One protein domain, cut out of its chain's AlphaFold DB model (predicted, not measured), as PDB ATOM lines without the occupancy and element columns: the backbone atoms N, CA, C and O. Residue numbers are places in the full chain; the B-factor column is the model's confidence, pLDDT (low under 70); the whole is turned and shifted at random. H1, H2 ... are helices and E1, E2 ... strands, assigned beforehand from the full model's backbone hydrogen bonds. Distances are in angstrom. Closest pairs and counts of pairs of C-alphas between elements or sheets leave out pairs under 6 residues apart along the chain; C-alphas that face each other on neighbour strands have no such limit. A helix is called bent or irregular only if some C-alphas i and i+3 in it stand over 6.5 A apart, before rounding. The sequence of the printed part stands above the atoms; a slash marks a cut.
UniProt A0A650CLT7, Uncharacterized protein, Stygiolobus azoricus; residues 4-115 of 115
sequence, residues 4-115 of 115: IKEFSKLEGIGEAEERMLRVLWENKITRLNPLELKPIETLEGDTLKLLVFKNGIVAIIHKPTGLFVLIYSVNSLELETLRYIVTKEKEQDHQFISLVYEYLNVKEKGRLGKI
ATOM      1  N   ILE A   4     138.517 113.149 151.071       95.56
ATOM      2  CA  ILE A   4     138.793 111.847 151.692       95.56
ATOM      3  C   ILE A   4     140.256 111.764 152.118       95.56
ATOM      4  O   ILE A   4     140.540 111.313 153.226       95.56
ATOM      5  N   LYS A   5     141.184 112.279 151.303       94.56
ATOM      6  CA  LYS A   5     142.600 112.379 151.689       94.56
ATOM      7  C   LYS A   5     142.805 113.264 152.919       94.56
ATOM      8  O   LYS A   5     143.610 112.950 153.788       94.56
ATOM      9  N   GLU A   6     142.094 114.384 152.997       95.19
ATOM     10  CA  GLU A   6     142.178 115.294 154.145       95.19
ATOM     11  C   GLU A   6     141.606 114.664 155.418       95.19
ATOM     12  O   GLU A   6     142.209 114.790 156.481       95.19
ATOM     13  N   PHE A   7     140.489 113.941 155.306       96.81
ATOM     14  CA  PHE A   7     139.947 113.161 156.416       96.81
ATOM     15  C   PHE A   7     140.908 112.050 156.855       96.81
ATOM     16  O   PHE A   7     141.175 111.910 158.041       96.81
ATOM     17  N   SER A   8     141.516 111.341 155.902       95.50
ATOM     18  CA  SER A   8     142.464 110.252 156.181       95.50
ATOM     19  C   SER A   8     143.683 110.734 156.976       95.50
ATOM     20  O   SER A   8     144.151 110.052 157.884       95.50
ATOM     21  N   LYS A   9     144.175 111.948 156.691       94.81
ATOM     22  CA  LYS A   9     145.242 112.583 157.484       94.81
ATOM     23  C   LYS A   9     144.804 112.912 158.908       94.81
ATOM     24  O   LYS A   9     145.615 112.770 159.814       94.81
ATOM     25  N   LEU A  10     143.569 113.394 159.088       94.75
ATOM     26  CA  LEU A  10     143.014 113.693 160.411       94.75
ATOM     27  C   LEU A  10     142.882 112.414 161.246       94.75
ATOM     28  O   LEU A  10     143.198 112.420 162.428       94.75
ATOM     29  N   GLU A  11     142.450 111.321 160.622       94.25
ATOM     30  CA  GLU A  11     142.321 110.019 161.277       94.25
ATOM     31  C   GLU A  11     143.671 109.326 161.523       94.25
ATOM     32  O   GLU A  11     143.802 108.535 162.451       94.25
ATOM     33  N   GLY A  12     144.693 109.644 160.721       93.81
ATOM     34  CA  GLY A  12     146.014 109.023 160.812       93.81
ATOM     35  C   GLY A  12     146.096 107.650 160.136       93.81
ATOM     36  O   GLY A  12     146.926 106.830 160.525       93.81
ATOM     37  N   ILE A  13     145.249 107.400 159.133       92.75
ATOM     38  CA  ILE A  13     145.165 106.111 158.430       92.75
ATOM     39  C   ILE A  13     146.102 106.022 157.222       92.75
ATOM     40  O   ILE A  13     146.512 107.027 156.631       92.75
ATOM     41  N   GLY A  14     146.447 104.788 156.847       91.38
ATOM     42  CA  GLY A  14     147.360 104.499 155.738       91.38
ATOM     43  C   GLY A  14     146.690 104.498 154.357       91.38
ATOM     44  O   GLY A  14     145.469 104.490 154.220       91.38
ATOM     45  N   GLU A  15     147.498 104.413 153.293       90.00
ATOM     46  CA  GLU A  15     147.002 104.457 151.904       90.00
ATOM     47  C   GLU A  15     145.993 103.349 151.553       90.00
ATOM     48  O   GLU A  15     145.136 103.534 150.688       90.00
ATOM     49  N   ALA A  16     146.110 102.168 152.169       89.94
ATOM     50  CA  ALA A  16     145.200 101.056 151.904       89.94
ATOM     51  C   ALA A  16     143.777 101.355 152.399       89.94
ATOM     52  O   ALA A  16     142.813 101.113 151.671       89.94
ATOM     53  N   GLU A  17     143.661 101.927 153.596       93.06
ATOM     54  CA  GLU A  17     142.391 102.336 154.197       93.06
ATOM     55  C   GLU A  17     141.820 103.556 153.470       93.06
ATOM     56  O   GLU A  17     140.640 103.554 153.123       93.06
ATOM     57  N   GLU A  18     142.660 104.530 153.092       95.19
ATOM     58  CA  GLU A  18     142.237 105.666 152.261       95.19
ATOM     59  C   GLU A  18     141.585 105.187 150.949       95.19
ATOM     60  O   GLU A  18     140.525 105.681 150.558       95.19
ATOM     61  N   ARG A  19     142.177 104.192 150.266       93.81
ATOM     62  CA  ARG A  19     141.589 103.611 149.045       93.81
ATOM     63  C   ARG A  19     140.222 102.979 149.304       93.81
ATOM     64  O   ARG A  19     139.329 103.132 148.472       93.81
ATOM     65  N   MET A  20     140.042 102.301 150.435       94.56
ATOM     66  CA  MET A  20     138.743 101.743 150.816       94.56
ATOM     67  C   MET A  20     137.719 102.857 151.082       94.56
ATOM     68  O   MET A  20     136.618 102.804 150.532       94.56
ATOM     69  N   LEU A  21     138.086 103.893 151.845       95.56
ATOM     70  CA  LEU A  21     137.206 105.036 152.104       95.56
ATOM     71  C   LEU A  21     136.796 105.743 150.810       95.56
ATOM     72  O   LEU A  21     135.636 106.123 150.672       95.56
ATOM     73  N   ARG A  22     137.700 105.864 149.830       95.06
ATOM     74  CA  ARG A  22     137.371 106.416 148.504       95.06
ATOM     75  C   ARG A  22     136.223 105.673 147.845       95.06
ATOM     76  O   ARG A  22     135.256 106.310 147.448       95.06
ATOM     77  N   VAL A  23     136.300 104.347 147.789       94.38
ATOM     78  CA  VAL A  23     135.245 103.517 147.189       94.38
ATOM     79  C   VAL A  23     133.923 103.661 147.950       94.38
ATOM     80  O   VAL A  23     132.863 103.740 147.335       94.38
ATOM     81  N   LEU A  24     133.974 103.718 149.283       94.31
ATOM     82  CA  LEU A  24     132.771 103.776 150.116       94.31
ATOM     83  C   LEU A  24     132.095 105.153 150.117       94.31
ATOM     84  O   LEU A  24     130.876 105.233 150.295       94.31
ATOM     85  N   TRP A  25     132.872 106.234 150.012       96.44
ATOM     86  CA  TRP A  25     132.409 107.587 150.336       96.44
ATOM     87  C   TRP A  25     132.393 108.555 149.165       96.44
ATOM     88  O   TRP A  25     131.910 109.670 149.348       96.44
ATOM     89  N   GLU A  26     132.853 108.175 147.971       93.69
ATOM     90  CA  GLU A  26     132.872 109.072 146.805       93.69
ATOM     91  C   GLU A  26     131.503 109.729 146.542       93.69
ATOM     92  O   GLU A  26     131.418 110.938 146.325       93.69
ATOM     93  N   ASN A  27     130.410 108.973 146.676       94.62
ATOM     94  CA  ASN A  27     129.038 109.473 146.526       94.62
ATOM     95  C   ASN A  27     128.457 110.144 147.793       94.62
ATOM     96  O   ASN A  27     127.345 110.679 147.757       94.62
ATOM     97  N   LYS A  28     129.188 110.122 148.913       96.50
ATOM     98  CA  LYS A  28     128.828 110.762 150.189       96.50
ATOM     99  C   LYS A  28     129.514 112.123 150.361       96.50
ATOM    100  O   LYS A  28     129.305 112.785 151.378       96.50
ATOM    101  N   ILE A  29     130.288 112.571 149.373       97.31
ATOM    102  CA  ILE A  29     130.922 113.889 149.372       97.31
ATOM    103  C   ILE A  29     129.939 114.974 148.923       97.31
ATOM    104  O   ILE A  29     129.229 114.825 147.930       97.31
ATOM    105  N   THR A  30     129.924 116.098 149.636       96.12
ATOM    106  CA  THR A  30     129.160 117.293 149.261       96.12
ATOM    107  C   THR A  30     130.078 118.462 148.912       96.12
ATOM    108  O   THR A  30     131.171 118.608 149.454       96.12
ATOM    109  N   ARG A  31     129.607 119.311 147.993       93.19
ATOM    110  CA  ARG A  31     130.244 120.586 147.619       93.19
ATOM    111  C   ARG A  31     129.537 121.800 148.227       93.19
ATOM    112  O   ARG A  31     129.915 122.927 147.937       93.19
ATOM    113  N   LEU A  32     128.480 121.577 149.009       92.94
ATOM    114  CA  LEU A  32     127.740 122.648 149.670       92.94
ATOM    115  C   LEU A  32     128.604 123.270 150.764       92.94
ATOM    116  O   LEU A  32     129.103 122.542 151.613       92.94
ATOM    117  N   ASN A  33     128.722 124.593 150.792       93.12
ATOM    118  CA  ASN A  33     129.356 125.291 151.901       93.12
ATOM    119  C   ASN A  33     128.304 125.604 152.982       93.12
ATOM    120  O   ASN A  33     127.417 126.429 152.747       93.12
ATOM    121  N   PRO A  34     128.363 124.984 154.175       91.94
ATOM    122  CA  PRO A  34     127.362 125.214 155.211       91.94
ATOM    123  C   PRO A  34     127.405 126.637 155.791       91.94
ATOM    124  O   PRO A  34     126.420 127.062 156.384       91.94
ATOM    125  N   LEU A  35     128.496 127.390 155.605       91.25
ATOM    126  CA  LEU A  35     128.595 128.790 156.042       91.25
ATOM    127  C   LEU A  35     127.818 129.757 155.138       91.25
ATOM    128  O   LEU A  35     127.486 130.861 155.562       91.25
ATOM    129  N   GLU A  36     127.515 129.347 153.905       90.81
ATOM    130  CA  GLU A  36     126.674 130.110 152.972       90.81
ATOM    131  C   GLU A  36     125.180 129.838 153.193       90.81
ATOM    132  O   GLU A  36     124.313 130.588 152.735       90.81
ATOM    133  N   LEU A  37     124.863 128.768 153.926       85.88
ATOM    134  CA  LEU A  37     123.515 128.496 154.399       85.88
ATOM    135  C   LEU A  37     123.206 129.433 155.574       85.88
ATOM    136  O   LEU A  37     124.095 129.808 156.326       85.88
ATOM    137  N   LYS A  38     121.940 129.828 155.749       91.88
ATOM    138  CA  LYS A  38     121.509 130.687 156.867       91.88
ATOM    139  C   LYS A  38     121.164 129.814 158.086       91.88
ATOM    140  O   LYS A  38     120.035 129.305 158.120       91.88
ATOM    141  N   PRO A  39     122.077 129.590 159.054       95.69
ATOM    142  CA  PRO A  39     121.758 128.818 160.247       95.69
ATOM    143  C   PRO A  39     120.712 129.548 161.094       95.69
ATOM    144  O   PRO A  39     120.675 130.777 161.143       95.69
ATOM    145  N   ILE A  40     119.862 128.777 161.765       96.88
ATOM    146  CA  ILE A  40     118.919 129.279 162.774       96.88
ATOM    147  C   ILE A  40     119.538 129.288 164.176       96.88
ATOM    148  O   ILE A  40     119.076 130.019 165.044       96.88
ATOM    149  N   GLU A  41     120.586 128.495 164.384       96.69
ATOM    150  CA  GLU A  41     121.360 128.435 165.619       96.69
ATOM    151  C   GLU A  41     122.816 128.119 165.266       96.69
ATOM    152  O   GLU A  41     123.112 127.384 164.319       96.69
ATOM    153  N   THR A  42     123.740 128.709 166.012       97.25
ATOM    154  CA  THR A  42     125.172 128.433 165.914       97.25
ATOM    155  C   THR A  42     125.716 128.250 167.315       97.25
ATOM    156  O   THR A  42     125.478 129.094 168.179       97.25
ATOM    157  N   LEU A  43     126.450 127.162 167.524       97.25
ATOM    158  CA  LEU A  43     127.098 126.849 168.787       97.25
ATOM    159  C   LEU A  43     128.589 126.635 168.538       97.25
ATOM    160  O   LEU A  43     128.989 125.864 167.666       97.25
ATOM    161  N   GLU A  44     129.402 127.364 169.290       95.12
ATOM    162  CA  GLU A  44     130.848 127.435 169.110       95.12
ATOM    163  C   GLU A  44     131.526 126.682 170.263       95.12
ATOM    164  O   GLU A  44     131.365 127.056 171.426       95.12
ATOM    165  N   GLY A  45     132.234 125.597 169.943       93.31
ATOM    166  CA  GLY A  45     133.155 124.906 170.847       93.31
ATOM    167  C   GLY A  45     134.602 125.312 170.573       93.31
ATOM    168  O   GLY A  45     134.851 126.204 169.765       93.31
ATOM    169  N   ASP A  46     135.577 124.648 171.192       91.50
ATOM    170  CA  ASP A  46     136.996 124.982 170.992       91.50
ATOM    171  C   ASP A  46     137.516 124.494 169.632       91.50
ATOM    172  O   ASP A  46     138.046 125.287 168.849       91.50
ATOM    173  N   THR A  47     137.286 123.222 169.302       95.56
ATOM    174  CA  THR A  47     137.692 122.601 168.031       95.56
ATOM    175  C   THR A  47     136.510 122.447 167.078       95.56
ATOM    176  O   THR A  47     136.662 122.636 165.869       95.56
ATOM    177  N   LEU A  48     135.322 122.143 167.604       98.00
ATOM    178  CA  LEU A  48     134.120 121.930 166.800       98.00
ATOM    179  C   LEU A  48     133.207 123.149 166.787       98.00
ATOM    180  O   LEU A  48     133.113 123.907 167.750       98.00
ATOM    181  N   LYS A  49     132.480 123.298 165.686       97.75
ATOM    182  CA  LYS A  49     131.395 124.264 165.543       97.75
ATOM    183  C   LYS A  49     130.153 123.570 165.014       97.75
ATOM    184  O   LYS A  49     130.223 122.844 164.026       97.75
ATOM    185  N   LEU A  50     129.017 123.834 165.644       98.38
ATOM    186  CA  LEU A  50     127.711 123.336 165.236       98.38
ATOM    187  C   LEU A  50     126.918 124.449 164.554       98.38
ATOM    188  O   LEU A  50     126.770 125.547 165.094       98.38
ATOM    189  N   LEU A  51     126.358 124.138 163.393       98.50
ATOM    190  CA  LEU A  51     125.390 124.964 162.685       98.50
ATOM    191  C   LEU A  51     124.084 124.188 162.576       98.50
ATOM    192  O   LEU A  51     124.068 123.086 162.028       98.50
ATOM    193  N   VAL A  52     122.991 124.762 163.058       98.19
ATOM    194  CA  VAL A  52     121.659 124.158 162.950       98.19
ATOM    195  C   VAL A  52     120.864 124.920 161.906       98.19
ATOM    196  O   VAL A  52     120.829 126.153 161.903       98.19
ATOM    197  N   PHE A  53     120.191 124.188 161.031       97.12
ATOM    198  CA  PHE A  53     119.341 124.719 159.975       97.12
ATOM    199  C   PHE A  53     117.900 124.235 160.156       97.12
ATOM    200  O   PHE A  53     117.580 123.397 161.000       97.12
ATOM    201  N   LYS A  54     116.993 124.770 159.334       93.56
ATOM    202  CA  LYS A  54     115.603 124.302 159.301       93.56
ATOM    203  C   LYS A  54     115.522 122.837 158.849       93.56
ATOM    204  O   LYS A  54     116.417 122.329 158.179       93.56
ATOM    205  N   ASN A  55     114.400 122.190 159.172       92.25
ATOM    206  CA  ASN A  55     114.058 120.827 158.744       92.25
ATOM    207  C   ASN A  55     115.033 119.738 159.236       92.25
ATOM    208  O   ASN A  55     115.252 118.746 158.546       92.25
ATOM    209  N   GLY A  56     115.621 119.921 160.425       93.25
ATOM    210  CA  GLY A  56     116.497 118.917 161.040       93.25
ATOM    211  C   GLY A  56     117.804 118.702 160.275       93.25
ATOM    212  O   GLY A  56     118.324 117.590 160.255       93.25
ATOM    213  N   ILE A  57     118.309 119.737 159.600       97.25
ATOM    214  CA  ILE A  57     119.619 119.714 158.944       97.25
ATOM    215  C   ILE A  57     120.628 120.387 159.868       97.25
ATOM    216  O   ILE A  57     120.351 121.445 160.431       97.25
ATOM    217  N   VAL A  58     121.800 119.783 160.012       98.25
ATOM    218  CA  VAL A  58     122.858 120.252 160.910       98.25
ATOM    219  C   VAL A  58     124.212 120.086 160.231       98.25
ATOM    220  O   VAL A  58     124.417 119.108 159.521       98.25
ATOM    221  N   ALA A  59     125.150 121.002 160.456       98.44
ATOM    222  CA  ALA A  59     126.552 120.806 160.104       98.44
ATOM    223  C   ALA A  59     127.433 120.859 161.353       98.44
ATOM    224  O   ALA A  59     127.288 121.762 162.176       98.44
ATOM    225  N   ILE A  60     128.368 119.917 161.463       98.31
ATOM    226  CA  ILE A  60     129.449 119.955 162.453       98.31
ATOM    227  C   ILE A  60     130.747 120.188 161.705       98.31
ATOM    228  O   ILE A  60     131.105 119.397 160.836       98.31
ATOM    229  N   ILE A  61     131.427 121.278 162.037       98.31
ATOM    230  CA  ILE A  61     132.664 121.722 161.405       98.31
ATOM    231  C   ILE A  61     133.819 121.462 162.365       98.31
ATOM    232  O   ILE A  61     133.811 121.949 163.495       98.31
ATOM    233  N   HIS A  62     134.828 120.746 161.887       98.06
ATOM    234  CA  HIS A  62     136.124 120.617 162.528       98.06
ATOM    235  C   HIS A  62     137.010 121.797 162.117       98.06
ATOM    236  O   HIS A  62     137.556 121.841 161.008       98.06
ATOM    237  N   LYS A  63     137.134 122.791 163.000       96.38
ATOM    238  CA  LYS A  63     137.753 124.084 162.676       96.38
ATOM    239  C   LYS A  63     139.204 123.985 162.198       96.38
ATOM    240  O   LYS A  63     139.504 124.647 161.206       96.38
ATOM    241  N   PRO A  64     140.089 123.165 162.804       95.69
ATOM    242  CA  PRO A  64     141.486 123.100 162.370       95.69
ATOM    243  C   PRO A  64     141.672 122.633 160.923       95.69
ATOM    244  O   PRO A  64     142.600 123.068 160.248       95.69
ATOM    245  N   THR A  65     140.801 121.744 160.435       96.44
ATOM    246  CA  THR A  65     140.936 121.157 159.089       96.44
ATOM    247  C   THR A  65     139.963 121.742 158.073       96.44
ATOM    248  O   THR A  65     140.133 121.502 156.873       96.44
ATOM    249  N   GLY A  66     138.932 122.457 158.529       96.56
ATOM    250  CA  GLY A  66     137.807 122.902 157.707       96.56
ATOM    251  C   GLY A  66     136.907 121.758 157.224       96.56
ATOM    252  O   GLY A  66     136.002 121.986 156.426       96.56
ATOM    253  N   LEU A  67     137.142 120.517 157.663       98.06
ATOM    254  CA  LEU A  67     136.252 119.407 157.337       98.06
ATOM    255  C   LEU A  67     134.922 119.589 158.059       98.06
ATOM    256  O   LEU A  67     134.878 120.085 159.183       98.06
ATOM    257  N   PHE A  68     133.837 119.149 157.438       98.44
ATOM    258  CA  PHE A  68     132.540 119.129 158.096       98.44
ATOM    259  C   PHE A  68     131.718 117.915 157.692       98.44
ATOM    260  O   PHE A  68     131.818 117.429 156.564       98.44
ATOM    261  N   VAL A  69     130.847 117.483 158.598       98.50
ATOM    262  CA  VAL A  69     129.766 116.546 158.292       98.50
ATOM    263  C   VAL A  69     128.438 117.296 158.289       98.50
ATOM    264  O   VAL A  69     128.081 117.962 159.259       98.50
ATOM    265  N   LEU A  70     127.722 117.218 157.169       98.19
ATOM    266  CA  LEU A  70     126.361 117.712 157.004       98.19
ATOM    267  C   LEU A  70     125.398 116.549 157.227       98.19
ATOM    268  O   LEU A  70     125.445 115.556 156.504       98.19
ATOM    269  N   ILE A  71     124.540 116.671 158.230       98.31
ATOM    270  CA  ILE A  71     123.658 115.616 158.713       98.31
ATOM    271  C   ILE A  71     122.214 116.019 158.425       98.31
ATOM    272  O   ILE A  71     121.784 117.127 158.755       98.31
ATOM    273  N   TYR A  72     121.463 115.110 157.813       97.06
ATOM    274  CA  TYR A  72     120.057 115.303 157.475       97.06
ATOM    275  C   TYR A  72     119.145 114.543 158.438       97.06
ATOM    276  O   TYR A  72     119.477 113.455 158.904       97.06
ATOM    277  N   SER A  73     117.933 115.062 158.644       96.31
ATOM    278  CA  SER A  73     116.890 114.403 159.447       96.31
ATOM    279  C   SER A  73     117.323 114.098 160.889       96.31
ATOM    280  O   SER A  73     117.035 113.016 161.410       96.31
ATOM    281  N   VAL A  74     118.029 115.046 161.512       97.44
ATOM    282  CA  VAL A  74     118.427 115.016 162.925       97.44
ATOM    283  C   VAL A  74     117.188 115.217 163.796       97.44
ATOM    284  O   VAL A  74     116.459 116.199 163.628       97.44
ATOM    285  N   ASN A  75     116.940 114.289 164.719       96.06
ATOM    286  CA  ASN A  75     115.859 114.428 165.697       96.06
ATOM    287  C   ASN A  75     116.300 115.241 166.930       96.06
ATOM    288  O   ASN A  75     117.477 115.547 167.104       96.06
ATOM    289  N   SER A  76     115.354 115.587 167.806       95.12
ATOM    290  CA  SER A  76     115.634 116.421 168.982       95.12
ATOM    291  C   SER A  76     116.675 115.820 169.928       95.12
ATOM    292  O   SER A  76     117.524 116.554 170.418       95.12
ATOM    293  N   LEU A  77     116.649 114.502 170.159       96.69
ATOM    294  CA  LEU A  77     117.621 113.841 171.032       96.69
ATOM    295  C   LEU A  77     119.022 113.868 170.418       96.69
ATOM    296  O   LEU A  77     119.983 114.212 171.096       96.69
ATOM    297  N   GLU A  78     119.135 113.552 169.127       97.25
ATOM    298  CA  GLU A  78     120.406 113.637 168.405       97.25
ATOM    299  C   GLU A  78     120.964 115.060 168.443       97.25
ATOM    300  O   GLU A  78     122.151 115.240 168.693       97.25
ATOM    301  N   LEU A  79     120.115 116.074 168.256       97.62
ATOM    302  CA  LEU A  79     120.544 117.466 168.304       97.62
ATOM    303  C   LEU A  79     121.139 117.838 169.671       97.62
ATOM    304  O   LEU A  79     122.198 118.462 169.704       97.62
ATOM    305  N   GLU A  80     120.518 117.429 170.782       97.00
ATOM    306  CA  GLU A  80     121.085 117.673 172.118       97.00
ATOM    307  C   GLU A  80     122.427 116.959 172.317       97.00
ATOM    308  O   GLU A  80     123.372 117.558 172.837       97.00
ATOM    309  N   THR A  81     122.553 115.715 171.849       96.12
ATOM    310  CA  THR A  81     123.826 114.981 171.897       96.12
ATOM    311  C   THR A  81     124.919 115.717 171.123       96.12
ATOM    312  O   THR A  81     126.026 115.895 171.631       96.12
ATOM    313  N   LEU A  82     124.614 116.216 169.922       97.38
ATOM    314  CA  LEU A  82     125.575 116.974 169.118       97.38
ATOM    315  C   LEU A  82     125.989 118.283 169.807       97.38
ATOM    316  O   LEU A  82     127.172 118.629 169.801       97.38
ATOM    317  N   ARG A  83     125.049 118.993 170.447       97.06
ATOM    318  CA  ARG A  83     125.366 120.190 171.246       97.06
ATOM    319  C   ARG A  83     126.309 119.867 172.401       97.06
ATOM    320  O   ARG A  83     127.258 120.618 172.643       97.06
ATOM    321  N   TYR A  84     126.066 118.756 173.094       95.62
ATOM    322  CA  TYR A  84     126.920 118.299 174.185       95.62
ATOM    323  C   TYR A  84     128.339 117.982 173.695       95.62
ATOM    324  O   TYR A  84     129.298 118.533 174.236       95.62
ATOM    325  N   ILE A  85     128.475 117.195 172.620       95.19
ATOM    326  CA  ILE A  85     129.778 116.840 172.032       95.19
ATOM    327  C   ILE A  85     130.578 118.089 171.658       95.19
ATOM    328  O   ILE A  85     131.751 118.216 172.004       95.19
ATOM    329  N   VAL A  86     129.930 119.056 171.009       96.19
ATOM    330  CA  VAL A  86     130.593 120.282 170.545       96.19
ATOM    331  C   VAL A  86     131.094 121.145 171.707       96.19
ATOM    332  O   VAL A  86     132.135 121.784 171.577       96.19
ATOM    333  N   THR A  87     130.397 121.169 172.848       91.56
ATOM    334  CA  THR A  87     130.672 122.142 173.924       91.56
ATOM    335  C   THR A  87     131.318 121.580 175.183       91.56
ATOM    336  O   THR A  87     131.823 122.365 175.989       91.56
ATOM    337  N   LYS A  88     131.255 120.267 175.416       85.00
ATOM    338  CA  LYS A  88     131.635 119.667 176.707       85.00
ATOM    339  C   LYS A  88     132.618 118.514 176.607       85.00
ATOM    340  O   LYS A  88     133.273 118.221 177.607       85.00
ATOM    341  N   GLU A  89     132.736 117.867 175.454       75.62
ATOM    342  CA  GLU A  89     133.604 116.701 175.322       75.62
ATOM    343  C   GLU A  89     135.075 117.056 175.098       75.62
ATOM    344  O   GLU A  89     135.421 118.047 174.450       75.62
ATOM    345  N   LYS A  90     135.938 116.205 175.662       83.81
ATOM    346  CA  LYS A  90     137.380 116.185 175.402       83.81
ATOM    347  C   LYS A  90     137.637 115.384 174.119       83.81
ATOM    348  O   LYS A  90     136.746 114.701 173.637       83.81
ATOM    349  N   GLU A  91     138.850 115.468 173.572       89.56
ATOM    350  CA  GLU A  91     139.245 114.694 172.375       89.56
ATOM    351  C   GLU A  91     138.359 114.978 171.147       89.56
ATOM    352  O   GLU A  91     137.925 114.083 170.423       89.56
ATOM    353  N   GLN A  92     138.086 116.261 170.904       91.31
ATOM    354  CA  GLN A  92     137.142 116.709 169.878       91.31
ATOM    355  C   GLN A  92     137.472 116.233 168.448       91.31
ATOM    356  O   GLN A  92     136.551 116.031 167.656       91.31
ATOM    357  N   ASP A  93     138.744 115.995 168.123       94.38
ATOM    358  CA  ASP A  93     139.168 115.409 166.843       94.38
ATOM    359  C   ASP A  93     138.622 113.979 166.688       94.38
ATOM    360  O   ASP A  93     138.009 113.639 165.673       94.38
ATOM    361  N   HIS A  94     138.773 113.155 167.731       95.44
ATOM    362  CA  HIS A  94     138.266 111.785 167.756       95.44
ATOM    363  C   HIS A  94     136.734 111.748 167.727       95.44
ATOM    364  O   HIS A  94     136.143 110.931 167.013       95.44
ATOM    365  N   GLN A  95     136.084 112.674 168.437       95.56
ATOM    366  CA  GLN A  95     134.630 112.813 168.384       95.56
ATOM    367  C   GLN A  95     134.146 113.173 166.980       95.56
ATOM    368  O   GLN A  95     133.188 112.582 166.482       95.56
ATOM    369  N   PHE A  96     134.830 114.087 166.289       97.81
ATOM    370  CA  PHE A  96     134.488 114.416 164.908       97.81
ATOM    371  C   PHE A  96     134.621 113.208 163.975       97.81
ATOM    372  O   PHE A  96     133.692 112.929 163.216       97.81
ATOM    373  N   ILE A  97     135.731 112.470 164.054       97.62
ATOM    374  CA  ILE A  97     135.949 111.241 163.272       97.62
ATOM    375  C   ILE A  97     134.818 110.235 163.528       97.62
ATOM    376  O   ILE A  97     134.220 109.717 162.583       97.62
ATOM    377  N   SER A  98     134.478 110.008 164.798       97.12
ATOM    378  CA  SER A  98     133.416 109.079 165.200       97.12
ATOM    379  C   SER A  98     132.057 109.480 164.626       97.12
ATOM    380  O   SER A  98     131.358 108.644 164.050       97.12
ATOM    381  N   LEU A  99     131.712 110.770 164.684       97.69
ATOM    382  CA  LEU A  99     130.480 111.295 164.091       97.69
ATOM    383  C   LEU A  99     130.462 111.139 162.568       97.69
ATOM    384  O   LEU A  99     129.422 110.800 162.000       97.69
ATOM    385  N   VAL A 100     131.593 111.359 161.888       98.12
ATOM    386  CA  VAL A 100     131.690 111.123 160.441       98.12
ATOM    387  C   VAL A 100     131.346 109.668 160.136       98.12
ATOM    388  O   VAL A 100     130.447 109.430 159.333       98.12
ATOM    389  N   TYR A 101     131.965 108.697 160.810       97.75
ATOM    390  CA  TYR A 101     131.645 107.282 160.604       97.75
ATOM    391  C   TYR A 101     130.190 106.942 160.932       97.75
ATOM    392  O   TYR A 101     129.521 106.278 160.134       97.75
ATOM    393  N   GLU A 102     129.675 107.412 162.066       97.62
ATOM    394  CA  GLU A 102     128.300 107.145 162.483       97.62
ATOM    395  C   GLU A 102     127.300 107.643 161.434       97.62
ATOM    396  O   GLU A 102     126.437 106.890 160.976       97.62
ATOM    397  N   TYR A 103     127.428 108.899 161.004       98.06
ATOM    398  CA  TYR A 103     126.448 109.507 160.113       98.06
ATOM    399  C   TYR A 103     126.659 109.153 158.642       98.06
ATOM    400  O   TYR A 103     125.668 109.060 157.913       98.06
ATOM    401  N   LEU A 104     127.893 108.916 158.186       97.25
ATOM    402  CA  LEU A 104     128.132 108.470 156.812       97.25
ATOM    403  C   LEU A 104     127.834 106.980 156.629       97.25
ATOM    404  O   LEU A 104     127.234 106.640 155.609       97.25
ATOM    405  N   ASN A 105     128.228 106.103 157.560       95.44
ATOM    406  CA  ASN A 105     128.194 104.646 157.350       95.44
ATOM    407  C   ASN A 105     127.064 103.937 158.077       95.44
ATOM    408  O   ASN A 105     126.431 103.072 157.486       95.44
ATOM    409  N   VAL A 106     126.827 104.265 159.348       96.19
ATOM    410  CA  VAL A 106     125.862 103.513 160.164       96.19
ATOM    411  C   VAL A 106     124.449 104.022 159.922       96.19
ATOM    412  O   VAL A 106     123.535 103.253 159.641       96.19
ATOM    413  N   LYS A 107     124.267 105.339 160.022       96.31
ATOM    414  CA  LYS A 107     122.962 105.988 159.850       96.31
ATOM    415  C   LYS A 107     122.683 106.382 158.405       96.31
ATOM    416  O   LYS A 107     121.529 106.621 158.074       96.31
ATOM    417  N   GLU A 108     123.729 106.517 157.589       95.94
ATOM    418  CA  GLU A 108     123.669 106.921 156.173       95.94
ATOM    419  C   GLU A 108     122.929 108.248 155.905       95.94
ATOM    420  O   GLU A 108     122.403 108.504 154.820       95.94
ATOM    421  N   LYS A 109     122.929 109.138 156.900       96.69
ATOM    422  CA  LYS A 109     122.291 110.464 156.870       96.69
ATOM    423  C   LYS A 109     123.289 111.612 156.736       96.69
ATOM    424  O   LYS A 109     122.886 112.771 156.772       96.69
ATOM    425  N   GLY A 110     124.578 111.308 156.624       97.69
ATOM    426  CA  GLY A 110     125.659 112.280 156.563       97.69
ATOM    427  C   GLY A 110     126.217 112.484 155.155       97.69
ATOM    428  O   GLY A 110     126.172 111.595 154.296       97.69
ATOM    429  N   ARG A 111     126.779 113.668 154.927       98.06
ATOM    430  CA  ARG A 111     127.652 113.989 153.797       98.06
ATOM    431  C   ARG A 111     128.891 114.706 154.310       98.06
ATOM    432  O   ARG A 111     128.769 115.612 155.129       98.06
ATOM    433  N   LEU A 112     130.064 114.317 153.827       98.12
ATOM    434  CA  LEU A 112     131.334 114.928 154.219       98.12
ATOM    435  C   LEU A 112     131.715 116.020 153.217       98.12
ATOM    436  O   LEU A 112     131.563 115.848 152.006       98.12
ATOM    437  N   GLY A 113     132.212 117.143 153.714       97.81
ATOM    438  CA  GLY A 113     132.667 118.254 152.890       97.81
ATOM    439  C   GLY A 113     133.835 119.001 153.519       97.81
ATOM    440  O   GLY A 113     134.333 118.634 154.585       97.81
ATOM    441  N   LYS A 114     134.283 120.052 152.832       96.50
ATOM    442  CA  LYS A 114     135.319 120.969 153.312       96.50
ATOM    443  C   LYS A 114     134.974 122.404 152.913       96.50
ATOM    444  O   LYS A 114     134.519 122.603 151.784       96.50
ATOM    445  N   ILE A 115     135.141 123.342 153.848       92.62
ATOM    446  CA  ILE A 115     135.004 124.793 153.621       92.62
ATOM    447  C   ILE A 115     136.268 125.396 153.010       92.62
ATOM    448  O   ILE A 115     137.365 124.832 153.235       92.62
TER     449      ILE A 115
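This is residues 4 to 115 of the 115 residues of an uncharacterized protein of Stygiolobus azoricus (UniProt A0A650CLT7). A twisted sheet of five strands has H3 and H4 packed over one face, while H1 and H2 form a steeply angled pair at one end of the domain, H1 meeting H4 and the last turn of H2 reaching edge strand E5. The long link of residues 29 to 40 joins H2 to E1, the opposite edge strand. The printed part has 112 residues, with four named helices and five named strands in the order H1 H2 E1 E2 E3 E4 H3 H4 E5; the sheet, E1 E2 E3 E4 E5, is antiparallel throughout, and the class is mixed, helices and strands. The whole is compact, with a radius of gyration of the C-alphas of 13.2 A and spans of 39 by 28 by 25 A.

In the sheet, E1 is residues 41 to 44, 10.2 A long, beginning at C-alpha 41 (121.360, 128.435, 165.619). E2 is residues 48 to 52, 13.2 A; E3 is 58 to 62, 13.4 A; E4 is 67 to 71, 13.2 A; E5 is 110 to 114, 13.4 A, ending at C-alpha 114 (135.319, 120.969, 153.312). H4, residues 92 to 106, measures 19.9 A, and H3, residues 76 to 88, 18.1 A. H1, residues 4 to 11, measures 10.4 A and begins at C-alpha 4 (138.793, 111.847, 151.692). H2, residues 15 to 28, measures 19.3 A and is irregular: C-alphas 24 and 27 are 7.7 A apart.

E1 to E4 form a meander, each strand the antiparallel neighbour of the one before; N 43 and O 50 are 2.9 A apart, N 51 and O 59 2.8 A, N 62 and O 67 2.8 A. E5 is antiparallel to E4, with N 70 and O 111 at 2.8 A. H1, H3 and H4 on one face of the sheet make two layers. H4 lies over E3, E4 and E5 at a height of 8.8 A, slantwise to the strands; its closest C-alphas with E4 are Val 69 and Val 100, 6.1 A. H3 runs along the strands at a height of 9.9 A, with the C-alphas of Leu 48 and Val 86 the closest to E2, 5.4 A. H3 and H4 touch only at the corner, and only just, with 3 pairs of C-alphas within 8 A, the closest Ile 85 and Gln 95 at 7.3 A. H1 only just touches H4, with 3 such pairs, the closest Glu 11 and Ile 97 at 6.8 A. H1 touches H2 at a steep tilt of 58 degrees, opposite ways; the closest C-alphas, Ser 8 and Glu 18, are 6.0 A apart. H2 only grazes the sheet, with residues 25 to 28. Each O i to N i+4 pair is within hydrogen-bond range in H1, H3 and H4, and 8 of 10 in H2.

The C-alphas farthest apart, Ala 16 and Ile 40, are 40.1 A apart. The printed part has no cut; the link from H2 to E1 is long, and the other links are tight. Mean pLDDT of the printed part is 95.2, and no printed residue is under 70.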